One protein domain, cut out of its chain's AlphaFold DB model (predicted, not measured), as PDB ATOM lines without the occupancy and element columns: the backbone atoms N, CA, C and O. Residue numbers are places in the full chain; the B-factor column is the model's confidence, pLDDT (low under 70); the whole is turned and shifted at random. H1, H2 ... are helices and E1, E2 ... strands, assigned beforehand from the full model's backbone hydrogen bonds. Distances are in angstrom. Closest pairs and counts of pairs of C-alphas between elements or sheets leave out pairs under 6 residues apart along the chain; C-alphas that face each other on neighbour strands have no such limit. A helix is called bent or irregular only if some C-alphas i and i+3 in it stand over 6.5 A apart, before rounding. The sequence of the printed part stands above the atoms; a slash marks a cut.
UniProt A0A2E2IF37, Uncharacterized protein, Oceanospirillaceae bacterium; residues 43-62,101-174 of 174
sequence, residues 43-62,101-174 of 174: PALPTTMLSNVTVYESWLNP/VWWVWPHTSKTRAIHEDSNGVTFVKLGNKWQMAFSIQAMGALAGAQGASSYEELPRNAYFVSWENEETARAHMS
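Overview. This is residues 43 to 62 and 101 to 174 of the 174 residues of an uncharacterized protein of Oceanospirillaceae bacterium (UniProt A0A2E2IF37). The domain is a small closed barrel of five strands, E1, E2, E3, E4 and E6, in which the long strands E1 and E2 run side by side as a bent ribbon. Short strand E5 pairs onto E2 outside the ring, H2 packs on the outside of the barrel, and H1 sits beside the strands. The printed part has 94 residues, with six named strands and two named helices in the order E1 E2 E3 E4 H1 E5 E6 H2, and its class is mixed, helices and strands. Round the ring run E1, E2, E3, E4, E6 and back to E1, a mixed sheet. The whole is compact, with a radius of gyration of the C-alphas of 12.6 A, and elongated, with spans of 39 by 25 by 25 A.

Arrangement. E1, residues 47 to 60, bends by 102 degrees at residue 51. E2, residues 102 to 117, bends by 129 degrees at residue 108 and is antiparallel to E1, with N 55 and O 110 2.8 A apart. E3, residues 122 to 126, forms a hairpin with E2, where N 115 and O 123 are 2.8 A apart. E4, residues 129 to 135, forms a hairpin with E3, with N 124 and O 131 at 2.8 A; E2, E3 and E4 make a meander, each strand the antiparallel neighbour of the one before. H1, residues 136 to 142, is on the barrel at the sheet's level, with a height over the sheet of 1.6 A; it is irregular, C-alphas 138 and 141 being 9.3 A apart. E5, residues 143 to 145, is parallel to E2, with N 104 and O 144 at 2.8 A. E6, residues 159 to 163, is antiparallel to E4, with N 134 and O 160 at 2.8 A, and parallel to E1, with N 58 and O 161 at 2.8 A. H2, residues 166 to 172, is outside the barrel at a height over the sheet of 8.0 A. It lies over E1, along the strands at 21 degrees on the local plane; their closest C-alphas, Trp 59 and Glu 166, are 5.5 A apart. H1 and H2 are apart. Every O i to N i+4 pair is within hydrogen-bond range in H2; in H1 1 of 3 is, beside 2 of 4 O i to N i+3 pairs.

Along the chain. E1 begins at C-alpha 47 (132.015, 144.067, 140.719) and measures 25.7 A from first to last C-alpha. E2 measures 21.8 A, E3 13.2 A, E4 18.9 A and E6 13.5 A. The shorter H1, E5 and H2 measure 8.8 A, 6.9 A and 10.1 A. H2 ends at C-alpha 172 (115.991, 157.606, 153.055).

Size, cuts and confidence. The two C-alphas farthest apart, those of Pro 46 and Ser 149, are 40.2 A apart. Residues 63 to 100 are not printed; across this cut, C-alphas 62 and 101 are 7.7 A apart. Of the links that are printed whole, E5 to E6 is long, residues 146 to 158, and the others are tight. Mean pLDDT of the printed part is 92.4, and residue 174, the chain's last, is under 70.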
ATOM      1  N   PRO A  43     131.124 152.094 140.989       93.44
ATOM      2  CA  PRO A  43     132.113 151.032 141.110       93.44
ATOM      3  C   PRO A  43     132.947 150.870 139.839       93.44
ATOM      4  O   PRO A  43     132.417 150.957 138.727       93.44
ATOM      5  N   ALA A  44     134.231 150.551 140.006       93.38
ATOM      6  CA  ALA A  44     135.020 149.998 138.913       93.38
ATOM      7  C   ALA A  44     134.505 148.595 138.541       93.38
ATOM      8  O   ALA A  44     134.070 147.822 139.394       93.38
ATOM      9  N   LEU A  45     134.520 148.254 137.253       89.62
ATOM     10  CA  LEU A  45     134.123 146.922 136.799       89.62
ATOM     11  C   LEU A  45     135.355 146.005 136.689       89.62
ATOM     12  O   LEU A  45     136.411 146.476 136.267       89.62
ATOM     13  N   PRO A  46     135.228 144.701 136.999       92.62
ATOM     14  CA  PRO A  46     134.016 144.021 137.461       92.62
ATOM     15  C   PRO A  46     133.700 144.304 138.938       92.62
ATOM     16  O   PRO A  46     134.578 144.637 139.728       92.62
ATOM     17  N   THR A  47     132.430 144.114 139.309       93.44
ATOM     18  CA  THR A  47     132.015 144.067 140.719       93.44
ATOM     19  C   THR A  47     131.732 142.635 141.133       93.44
ATOM     20  O   THR A  47     131.174 141.861 140.355       93.44
ATOM     21  N   THR A  48     132.065 142.303 142.376       95.56
ATOM     22  CA  THR A  48     131.766 141.003 142.977       95.56
ATOM     23  C   THR A  48     130.787 141.202 144.123       95.56
ATOM     24  O   THR A  48     131.043 141.998 145.024       95.56
ATOM     25  N   MET A  49     129.649 140.506 144.095       95.12
ATOM     26  CA  MET A  49     128.744 140.480 145.245       95.12
ATOM     27  C   MET A  49     129.411 139.706 146.385       95.12
ATOM     28  O   MET A  49     129.828 138.569 146.188       95.12
ATOM     29  N   LEU A  50     129.490 140.315 147.567       92.69
ATOM     30  CA  LEU A  50     130.064 139.688 148.755       92.69
ATOM     31  C   LEU A  50     128.993 138.937 149.552       92.69
ATOM     32  O   LEU A  50     129.040 137.719 149.681       92.69
ATOM     33  N   SER A  51     128.028 139.666 150.117       93.31
ATOM     34  CA  SER A  51     126.956 139.101 150.948       93.31
ATOM     35  C   SER A  51     125.829 140.111 151.178       93.31
ATOM     36  O   SER A  51     125.972 141.301 150.882       93.31
ATOM     37  N   ASN A  52     124.704 139.629 151.713       95.81
ATOM     38  CA  ASN A  52     123.658 140.485 152.259       95.81
ATOM     39  C   ASN A  52     124.008 140.868 153.698       95.81
ATOM     40  O   ASN A  52     124.202 139.991 154.538       95.81
ATOM     41  N   VAL A  53     124.056 142.165 153.983       94.94
ATOM     42  CA  VAL A  53     124.412 142.705 155.302       94.94
ATOM     43  C   VAL A  53     123.432 143.786 155.730       94.94
ATOM     44  O   VAL A  53     122.708 144.361 154.912       94.94
ATOM     45  N   THR A  54     123.442 144.095 157.022       96.56
ATOM     46  CA  THR A  54     122.748 145.256 157.574       96.56
ATOM     47  C   THR A  54     123.447 146.540 157.131       96.56
ATOM     48  O   THR A  54     124.643 146.715 157.370       96.56
ATOM     49  N   VAL A  55     122.689 147.437 156.502       96.56
ATOM     50  CA  VAL A  55     123.138 148.764 156.078       96.56
ATOM     51  C   VAL A  55     122.340 149.827 156.825       96.56
ATOM     52  O   VAL A  55     121.108 149.805 156.811       96.56
ATOM     53  N   TYR A  56     123.056 150.737 157.475       96.25
ATOM     54  CA  TYR A  56     122.522 151.902 158.174       96.25
ATOM     55  C   TYR A  56     122.601 153.156 157.306       96.25
ATOM     56  O   TYR A  56     123.448 153.262 156.416       96.25
ATOM     57  N   GLU A  57     121.755 154.129 157.613       95.38
ATOM     58  CA  GLU A  57     121.876 155.472 157.056       95.38
ATOM     59  C   GLU A  57     122.857 156.293 157.909       95.38
ATOM     60  O   GLU A  57     122.908 156.158 159.136       95.38
ATOM     61  N   SER A  58     123.654 157.145 157.271       96.25
ATOM     62  CA  SER A  58     124.577 158.051 157.951       96.25
ATOM     63  C   SER A  58     124.649 159.403 157.254       96.25
ATOM     64  O   SER A  58     124.232 159.554 156.108       96.25
ATOM     65  N   TRP A  59     125.255 160.385 157.906       95.81
ATOM     66  CA  TRP A  59     125.595 161.662 157.285       95.81
ATOM     67  C   TRP A  59     127.006 162.101 157.631       95.81
ATOM     68  O   TRP A  59     127.648 161.582 158.548       95.81
ATOM     69  N   LEU A  60     127.502 163.055 156.854       95.12
ATOM     70  CA  LEU A  60     128.806 163.656 157.074       95.12
ATOM     71  C   LEU A  60     128.787 164.557 158.308       95.12
ATOM     72  O   LEU A  60     127.843 165.312 158.527       95.12
ATOM     73  N   ASN A  61     129.883 164.543 159.062       96.12
ATOM     74  CA  ASN A  61     130.261 165.668 159.900       96.12
ATOM     75  C   ASN A  61     131.051 166.667 159.035       96.12
ATOM     76  O   ASN A  61     132.196 166.366 158.688       96.12
ATOM     77  N   PRO A  62     130.495 167.837 158.662       95.31
ATOM     78  CA  PRO A  62     131.135 168.714 157.679       95.31
ATOM     79  C   PRO A  62     132.500 169.241 158.131       95.31
ATOM     80  O   PRO A  62     133.434 169.296 157.331       95.31
ATOM     81  N   VAL A 101     134.105 161.327 161.445       97.88
ATOM     82  CA  VAL A 101     133.849 161.913 160.123       97.88
ATOM     83  C   VAL A 101     132.421 161.609 159.662       97.88
ATOM     84  O   VAL A 101     131.816 162.421 158.962       97.88
ATOM     85  N   TRP A 102     131.869 160.469 160.085       97.75
ATOM     86  CA  TRP A 102     130.517 160.027 159.750       97.75
ATOM     87  C   TRP A 102     129.676 159.801 161.000       97.75
ATOM     88  O   TRP A 102     130.135 159.174 161.957       97.75
ATOM     89  N   TRP A 103     128.427 160.252 160.944       97.06
ATOM     90  CA  TRP A 103     127.407 160.005 161.954       97.06
ATOM     91  C   TRP A 103     126.415 158.972 161.451       97.06
ATOM     92  O   TRP A 103     125.620 159.248 160.559       97.06
ATOM     93  N   VAL A 104     126.485 157.770 162.009       96.88
ATOM     94  CA  VAL A 104     125.610 156.643 161.688       96.88
ATOM     95  C   VAL A 104     124.376 156.702 162.577       96.88
ATOM     96  O   VAL A 104     124.495 156.883 163.786       96.88
ATOM     97  N   TRP A 105     123.196 156.506 161.996       94.44
ATOM     98  CA  TRP A 105     121.934 156.455 162.726       94.44
ATOM     99  C   TRP A 105     121.506 155.002 162.956       94.44
ATOM    100  O   TRP A 105     121.027 154.350 162.027       94.44
ATOM    101  N   PRO A 106     121.659 154.454 164.174       90.25
ATOM    102  CA  PRO A 106     121.480 153.024 164.407       90.25
ATOM    103  C   PRO A 106     120.018 152.590 164.589       90.25
ATOM    104  O   PRO A 106     119.755 151.397 164.725       90.25
ATOM    105  N   HIS A 107     119.057 153.519 164.595       86.94
ATOM    106  CA  HIS A 107     117.643 153.195 164.847       86.94
ATOM    107  C   HIS A 107     116.912 152.626 163.632       86.94
ATOM    108  O   HIS A 107     115.862 152.007 163.783       86.94
ATOM    109  N   THR A 108     117.446 152.823 162.428       86.25
ATOM    110  CA  THR A 108     116.868 152.299 161.189       86.25
ATOM    111  C   THR A 108     117.949 151.626 160.359       86.25
ATOM    112  O   THR A 108     119.072 152.109 160.243       86.25
ATOM    113  N   SER A 109     117.625 150.463 159.798       91.75
ATOM    114  CA  SER A 109     118.551 149.718 158.950       91.75
ATOM    115  C   SER A 109     117.808 148.887 157.922       91.75
ATOM    116  O   SER A 109     116.632 148.559 158.092       91.75
ATOM    117  N   LYS A 110     118.500 148.547 156.837       93.56
ATOM    118  CA  LYS A 110     117.954 147.739 155.749       93.56
ATOM    119  C   LYS A 110     118.957 146.645 155.392       93.56
ATOM    120  O   LYS A 110     120.160 146.881 155.359       93.56
ATOM    121  N   THR A 111     118.470 145.441 155.095       95.50
ATOM    122  CA  THR A 111     119.338 144.378 154.563       95.50
ATOM    123  C   THR A 111     119.587 144.632 153.080       95.50
ATOM    124  O   THR A 111     118.640 144.878 152.322       95.50
ATOM    125  N   ARG A 112     120.855 144.617 152.663       94.88
ATOM    126  CA  ARG A 112     121.268 144.900 151.283       94.88
ATOM    127  C   ARG A 112     122.460 144.053 150.856       94.88
ATOM    128  O   ARG A 112     123.322 143.744 151.673       94.88
ATOM    129  N   ALA A 113     122.528 143.756 149.561       95.56
ATOM    130  CA  ALA A 113     123.695 143.145 148.939       95.56
ATOM    131  C   ALA A 113     124.837 144.165 148.835       95.56
ATOM    132  O   ALA A 113     124.672 145.223 148.220       95.56
ATOM    133  N   ILE A 114     125.992 143.834 149.411       96.69
ATOM    134  CA  ILE A 114     127.230 144.589 149.216       96.69
ATOM    135  C   ILE A 114     127.994 144.009 148.041       96.69
ATOM    136  O   ILE A 114     128.159 142.794 147.920       96.69
ATOM    137  N   HIS A 115     128.497 144.905 147.208       96.44
ATOM    138  CA  HIS A 115     129.391 144.609 146.108       96.44
ATOM    139  C   HIS A 115     130.748 145.242 146.386       96.44
ATOM    140  O   HIS A 115     130.799 146.372 146.859       96.44
ATOM    141  N   GLU A 116     131.833 144.542 146.091       95.12
ATOM    142  CA  GLU A 116     133.181 145.109 146.087       95.12
ATOM    143  C   GLU A 116     133.663 145.251 144.643       95.12
ATOM    144  O   GLU A 116     133.423 144.374 143.808       95.12
ATOM    145  N   ASP A 117     134.273 146.391 144.338       94.38
ATOM    146  CA  ASP A 117     134.879 146.655 143.039       94.38
ATOM    147  C   ASP A 117     136.337 146.173 142.972       94.38
ATOM    148  O   ASP A 117     136.927 145.746 143.966       94.38
ATOM    149  N   SER A 118     136.952 146.266 141.791       90.56
ATOM    150  CA  SER A 118     138.349 145.861 141.582       90.56
ATOM    151  C   SER A 118     139.375 146.652 142.408       90.56
ATOM    152  O   SER A 118     140.532 146.245 142.487       90.56
ATOM    153  N   ASN A 119     138.982 147.781 143.005       88.75
ATOM    154  CA  ASN A 119     139.828 148.621 143.852       88.75
ATOM    155  C   ASN A 119     139.594 148.363 145.351       88.75
ATOM    156  O   ASN A 119     140.167 149.059 146.195       88.75
ATOM    157  N   GLY A 120     138.748 147.391 145.702       89.06
ATOM    158  CA  GLY A 120     138.404 147.080 147.087       89.06
ATOM    159  C   GLY A 120     137.451 148.096 147.730       89.06
ATOM    160  O   GLY A 120     137.371 148.165 148.964       89.06
ATOM    161  N   VAL A 121     136.762 148.920 146.935       93.44
ATOM    162  CA  VAL A 121     135.730 149.848 147.410       93.44
ATOM    163  C   VAL A 121     134.382 149.139 147.376       93.44
ATOM    164  O   VAL A 121     134.047 148.438 146.422       93.44
ATOM    165  N   THR A 122     133.605 149.302 148.445       95.62
ATOM    166  CA  THR A 122     132.319 148.627 148.605       95.62
ATOM    167  C   THR A 122     131.157 149.537 148.246       95.62
ATOM    168  O   THR A 122     131.147 150.724 148.571       95.62
ATOM    169  N   PHE A 123     130.154 148.957 147.596       96.44
ATOM    170  CA  PHE A 123     128.976 149.634 147.082       96.44
ATOM    171  C   PHE A 123     127.708 148.840 147.383       96.44
ATOM    172  O   PHE A 123     127.727 147.622 147.555       96.44
ATOM    173  N   VAL A 124     126.584 149.544 147.375       95.44
ATOM    174  CA  VAL A 124     125.234 148.992 147.433       95.44
ATOM    175  C   VAL A 124     124.390 149.611 146.322       95.44
ATOM    176  O   VAL A 124     124.587 150.772 145.959       95.44
ATOM    177  N   LYS A 125     123.438 148.855 145.770       92.00
ATOM    178  CA  LYS A 125     122.414 149.423 144.885       92.00
ATOM    179  C   LYS A 125     121.252 149.973 145.706       92.00
ATOM    180  O   LYS A 125     120.589 149.222 146.422       92.00
ATOM    181  N   LEU A 126     120.982 151.266 145.565       88.25
ATOM    182  CA  LEU A 126     119.795 151.938 146.094       88.25
ATOM    183  C   LEU A 126     118.906 152.330 144.908       88.25
ATOM    184  O   LEU A 126     119.192 153.277 144.172       88.25
ATOM    185  N   GLY A 127     117.859 151.536 144.665       85.50
ATOM    186  CA  GLY A 127     117.085 151.616 143.425       85.50
ATOM    187  C   GLY A 127     117.978 151.334 142.213       85.50
ATOM    188  O   GLY A 127     118.618 150.287 142.141       85.50
ATOM    189  N   ASN A 128     118.066 152.298 141.293       85.19
ATOM    190  CA  ASN A 128     118.885 152.198 140.079       85.19
ATOM    191  C   ASN A 128     120.259 152.884 140.196       85.19
ATOM    192  O   ASN A 128     120.941 153.050 139.186       85.19
ATOM    193  N   LYS A 129     120.672 153.304 141.399       91.00
ATOM    194  CA  LYS A 129     121.946 154.003 141.625       91.00
ATOM    195  C   LYS A 129     122.880 153.184 142.507       91.00
ATOM    196  O   LYS A 129     122.447 152.537 143.458       91.00
ATOM    197  N   TRP A 130     124.168 153.235 142.188       93.62
ATOM    198  CA  TRP A 130     125.218 152.744 143.071       93.62
ATOM    199  C   TRP A 130     125.539 153.802 144.115       93.62
ATOM    200  O   TRP A 130     125.706 154.968 143.778       93.62
ATOM    201  N   GLN A 131     125.649 153.374 145.365       94.62
ATOM    202  CA  GLN A 131     126.078 154.210 146.474       94.62
ATOM    203  C   GLN A 131     127.254 153.534 147.167       94.62
ATOM    204  O   GLN A 131     127.238 152.316 147.359       94.62
ATOM    205  N   MET A 132     128.268 154.309 147.553       95.56
ATOM    206  CA  MET A 132     129.346 153.787 148.391       95.56
ATOM    207  C   MET A 132     128.789 153.313 149.729       95.56
ATOM    208  O   MET A 132     128.042 154.033 150.393       95.56
ATOM    209  N   ALA A 133     129.193 152.114 150.128       96.31
ATOM    210  CA  ALA A 133     128.866 151.526 151.412       96.31
ATOM    211  C   ALA A 133     130.145 151.375 152.231       96.31
ATOM    212  O   ALA A 133     131.143 150.850 151.747       96.31
ATOM    213  N   PHE A 134     130.113 151.803 153.483       96.88
ATOM    214  CA  PHE A 134     131.262 151.874 154.371       96.88
ATOM    215  C   PHE A 134     131.130 150.797 155.443       96.88
ATOM    216  O   PHE A 134     130.141 150.767 156.169       96.88
ATOM    217  N   SER A 135     132.115 149.908 155.569       96.50
ATOM    218  CA  SER A 135     132.132 148.931 156.666       96.50
ATOM    219  C   SER A 135     132.413 149.641 157.993       96.50
ATOM    220  O   SER A 135     133.438 150.315 158.129       96.50
ATOM    221  N   ILE A 136     131.551 149.438 158.996       96.81
ATOM    222  CA  ILE A 136     131.734 149.999 160.345       96.81
ATOM    223  C   ILE A 136     133.049 149.508 160.958       96.81
ATOM    224  O   ILE A 136     133.784 150.286 161.571       96.81
ATOM    225  N   GLN A 137     133.381 148.232 160.762       95.94
ATOM    226  CA  GLN A 137     134.651 147.671 161.212       95.94
ATOM    227  C   GLN A 137     135.848 148.308 160.498       95.94
ATOM    228  O   GLN A 137     136.839 148.627 161.150       95.94
ATOM    229  N   ALA A 138     135.775 148.507 159.179       96.12
ATOM    230  CA  ALA A 138     136.890 149.074 158.424       96.12
ATOM    231  C   ALA A 138     137.146 150.546 158.772       96.12
ATOM    232  O   ALA A 138     138.307 150.953 158.834       96.12
ATOM    233  N   MET A 139     136.085 151.328 158.999       97.25
ATOM    234  CA  MET A 139     136.180 152.750 159.353       97.25
ATOM    235  C   MET A 139     136.581 152.970 160.816       97.25
ATOM    236  O   MET A 139     137.195 153.985 161.145       97.25
ATOM    237  N   GLY A 140     136.271 152.022 161.704       96.94
ATOM    238  CA  GLY A 140     136.560 152.157 163.129       96.94
ATOM    239  C   GLY A 140     135.878 153.390 163.733       96.94
ATOM    240  O   GLY A 140     134.729 153.697 163.407       96.94
ATOM    241  N   ALA A 141     136.594 154.111 164.593       96.94
ATOM    242  CA  ALA A 141     136.121 155.319 165.270       96.94
ATOM    243  C   ALA A 141     136.094 156.578 164.379       96.94
ATOM    244  O   ALA A 141     135.846 157.669 164.875       96.94
ATOM    245  N   LEU A 142     136.300 156.454 163.061       97.81
ATOM    246  CA  LEU A 142     135.914 157.521 162.127       97.81
ATOM    247  C   LEU A 142     134.391 157.578 161.929       97.81
ATOM    248  O   LEU A 142     133.877 158.590 161.465       97.81
ATOM    249  N   ALA A 143     133.663 156.513 162.268       97.81
ATOM    250  CA  ALA A 143     132.204 156.486 162.258       97.81
ATOM    251  C   ALA A 143     131.685 156.437 163.697       97.81
ATOM    252  O   ALA A 143     132.023 155.502 164.421       97.81
ATOM    253  N   GLY A 144     130.881 157.415 164.107       96.69
ATOM    254  CA  GLY A 144     130.220 157.461 165.414       96.69
ATOM    255  C   GLY A 144     128.716 157.242 165.277       96.69
ATOM    256  O   GLY A 144     128.139 157.537 164.235       96.69
ATOM    257  N   ALA A 145     128.066 156.718 166.310       95.19
ATOM    258  CA  ALA A 145     126.613 156.630 166.380       95.19
ATOM    259  C   ALA A 145     126.025 157.981 166.795       95.19
ATOM    260  O   ALA A 145     126.443 158.541 167.804       95.19
ATOM    261  N   GLN A 146     125.015 158.477 166.085       92.06
ATOM    262  CA  GLN A 146     124.220 159.624 166.524       92.06
ATOM    263  C   GLN A 146     122.827 159.149 166.950       92.06
ATOM    264  O   GLN A 146     122.224 158.300 166.300       92.06
ATOM    265  N   GLY A 147     122.332 159.659 168.081       83.25
ATOM    266  CA  GLY A 147     121.046 159.259 168.665       83.25
ATOM    267  C   GLY A 147     121.054 157.956 169.472       83.25
ATOM    268  O   GLY A 147     120.001 157.560 169.962       83.25
ATOM    269  N   ALA A 148     122.200 157.288 169.625       85.88
ATOM    270  CA  ALA A 148     122.359 156.148 170.533       85.88
ATOM    271  C   ALA A 148     122.721 156.588 171.960       85.88
ATOM    272  O   ALA A 148     123.023 157.755 172.208       85.88
ATOM    273  N   SER A 149     122.750 155.632 172.895       84.50
ATOM    274  CA  SER A 149     123.178 155.886 174.280       84.50
ATOM    275  C   SER A 149     124.672 156.227 174.389       84.50
ATOM    276  O   SER A 149     125.121 156.831 175.366       84.50
ATOM    277  N   SER A 150     125.454 155.825 173.383       90.25
ATOM    278  CA  SER A 150     126.882 156.091 173.261       90.25
ATOM    279  C   SER A 150     127.283 156.194 171.792       90.25
ATOM    280  O   SER A 150     126.821 155.410 170.966       90.25
ATOM    281  N   TYR A 151     128.216 157.095 171.476       92.44
ATOM    282  CA  TYR A 151     128.766 157.246 170.122       92.44
ATOM    283  C   TYR A 151     129.497 155.998 169.606       92.44
ATOM    284  O   TYR A 151     129.666 155.833 168.403       92.44
ATOM    285  N   GLU A 152     129.899 155.086 170.492       93.50
ATOM    286  CA  GLU A 152     130.585 153.844 170.116       93.50
ATOM    287  C   GLU A 152     129.647 152.639 169.986       93.50
ATOM    288  O   GLU A 152     130.095 151.512 169.761       93.50
ATOM    289  N   GLU A 153     128.338 152.852 170.113       91.62
ATOM    290  CA  GLU A 153     127.324 151.806 170.023       91.62
ATOM    291  C   GLU A 153     126.959 151.509 168.560       91.62
ATOM    292  O   GLU A 153     125.874 151.829 168.083       91.62
ATOM    293  N   LEU A 154     127.902 150.901 167.832       93.00
ATOM    294  CA  LEU A 154     127.719 150.484 166.440       93.00
ATOM    295  C   LEU A 154     127.988 148.981 166.241       93.00
ATOM    296  O   LEU A 154     128.987 148.454 166.747       93.00
ATOM    297  N   PRO A 155     127.156 148.270 165.458       92.00
ATOM    298  CA  PRO A 155     127.364 146.855 165.168       92.00
ATOM    299  C   PRO A 155     128.545 146.651 164.213       92.00
ATOM    300  O   PRO A 155     128.574 147.165 163.098       92.00
ATOM    301  N   ARG A 156     129.528 145.849 164.635       89.44
ATOM    302  CA  ARG A 156     130.802 145.677 163.911       89.44
ATOM    303  C   ARG A 156     130.637 145.136 162.487       89.44
ATOM    304  O   ARG A 156     131.303 145.624 161.582       89.44
ATOM    305  N   ASN A 157     129.740 144.170 162.289       92.25
ATOM    306  CA  ASN A 157     129.557 143.468 161.010       92.25
ATOM    307  C   ASN A 157     128.566 144.167 160.063       92.25
ATOM    308  O   ASN A 157     128.065 143.548 159.128       92.25
ATOM    309  N   ALA A 158     128.249 145.434 160.323       95.88
ATOM    310  CA  ALA A 158     127.342 146.209 159.497       95.88
ATOM    311  C   ALA A 158     128.078 147.245 158.645       95.88
ATOM    312  O   ALA A 158     129.270 147.526 158.815       95.88
ATOM    313  N   TYR A 159     127.320 147.810 157.717       97.44
ATOM    314  CA  TYR A 159     127.754 148.860 156.819       97.44
ATOM    315  C   TYR A 159     126.878 150.091 157.009       97.44
ATOM    316  O   TYR A 159     125.800 150.017 157.597       97.44
ATOM    317  N   PHE A 160     127.318 151.219 156.481       97.12
ATOM    318  CA  PHE A 160     126.485 152.403 156.350       97.12
ATOM    319  C   PHE A 160     126.642 153.032 154.972       97.12
ATOM    320  O   PHE A 160     127.666 152.847 154.316       97.12
ATOM    321  N   VAL A 161     125.630 153.767 154.529       95.94
ATOM    322  CA  VAL A 161     125.722 154.686 153.391       95.94
ATOM    323  C   VAL A 161     125.674 156.107 153.920       95.94
ATOM    324  O   VAL A 161     124.887 156.405 154.815       95.94
ATOM    325  N   SER A 162     126.529 156.975 153.384       94.00
ATOM    326  CA  SER A 162     126.586 158.362 153.833       94.00
ATOM    327  C   SER A 162     125.911 159.302 152.857       94.00
ATOM    328  O   SER A 162     126.233 159.313 151.668       94.00
ATOM    329  N   TRP A 163     125.059 160.150 153.415       91.69
ATOM    330  CA  TRP A 163     124.433 161.285 152.757       91.69
ATOM    331  C   TRP A 163     125.149 162.581 153.128       91.69
ATOM    332  O   TRP A 163     125.923 162.629 154.086       91.69
ATOM    333  N   GLU A 164     124.896 163.636 152.359       85.81
ATOM    334  CA  GLU A 164     125.543 164.938 152.551       85.81
ATOM    335  C   GLU A 164     125.207 165.566 153.908       85.81
ATOM    336  O   GLU A 164     126.059 166.208 154.518       85.81
ATOM    337  N   ASN A 165     123.979 165.359 154.391       88.12
ATOM    338  CA  ASN A 165     123.479 165.903 155.647       88.12
ATOM    339  C   ASN A 165     122.416 164.982 156.281       88.12
ATOM    340  O   ASN A 165     121.965 164.006 155.673       88.12
ATOM    341  N   GLU A 166     122.034 165.302 157.519       87.31
ATOM    342  CA  GLU A 166     121.072 164.527 158.311       87.31
ATOM    343  C   GLU A 166     119.661 164.513 157.703       87.31
ATOM    344  O   GLU A 166     119.001 163.477 157.726       87.31
ATOM    345  N   GLU A 167     119.195 165.630 157.141       86.06
ATOM    346  CA  GLU A 167     117.856 165.738 156.545       86.06
ATOM    347  C   GLU A 167     117.695 164.758 155.376       86.06
ATOM    348  O   GLU A 167     116.761 163.949 155.357       86.06
ATOM    349  N   THR A 168     118.665 164.748 154.459       85.62
ATOM    350  CA  THR A 168     118.722 163.794 153.346       85.62
ATOM    351  C   THR A 168     118.790 162.361 153.862       85.62
ATOM    352  O   THR A 168     118.069 161.496 153.367       85.62
ATOM    353  N   ALA A 169     119.606 162.096 154.890       81.44
ATOM    354  CA  ALA A 169     119.690 160.764 155.478       81.44
ATOM    355  C   ALA A 169     118.339 160.293 156.026       81.44
ATOM    356  O   ALA A 169     117.921 159.168 155.751       81.44
ATOM    357  N   ARG A 170     117.622 161.161 156.750       85.69
ATOM    358  CA  ARG A 170     116.300 160.859 157.312       85.69
ATOM    359  C   ARG A 170     115.251 160.591 156.238       85.69
ATOM    360  O   ARG A 170     114.433 159.693 156.429       85.69
ATOM    361  N   ALA A 171     115.305 161.276 155.096       86.50
ATOM    362  CA  ALA A 171     114.397 161.011 153.977       86.50
ATOM    363  C   ALA A 171     114.520 159.563 153.449       86.50
ATOM    364  O   ALA A 171     113.520 158.948 153.072       86.50
ATOM    365  N   HIS A 172     115.722 158.978 153.500       81.19
ATOM    366  CA  HIS A 172     115.991 157.606 153.055       81.19
ATOM    367  C   HIS A 172     115.698 156.520 154.105       81.19
ATOM    368  O   HIS A 172     115.694 155.328 153.773       81.19
ATOM    369  N   MET A 173     115.394 156.909 155.349       80.19
ATOM    370  CA  MET A 173     115.026 155.980 156.424       80.19
ATOM    371  C   MET A 173     113.607 155.419 156.283       80.19
ATOM    372  O   MET A 173     113.312 154.405 156.917       80.19
ATOM    373  N   SER A 174     112.758 156.064 155.472       60.62
ATOM    374  CA  SER A 174     111.376 155.638 155.211       60.62
ATOM    375  C   SER A 174     111.268 154.372 154.358       60.62
ATOM    376  O   SER A 174     112.234 154.023 153.626       60.62
TER     377      SER A 174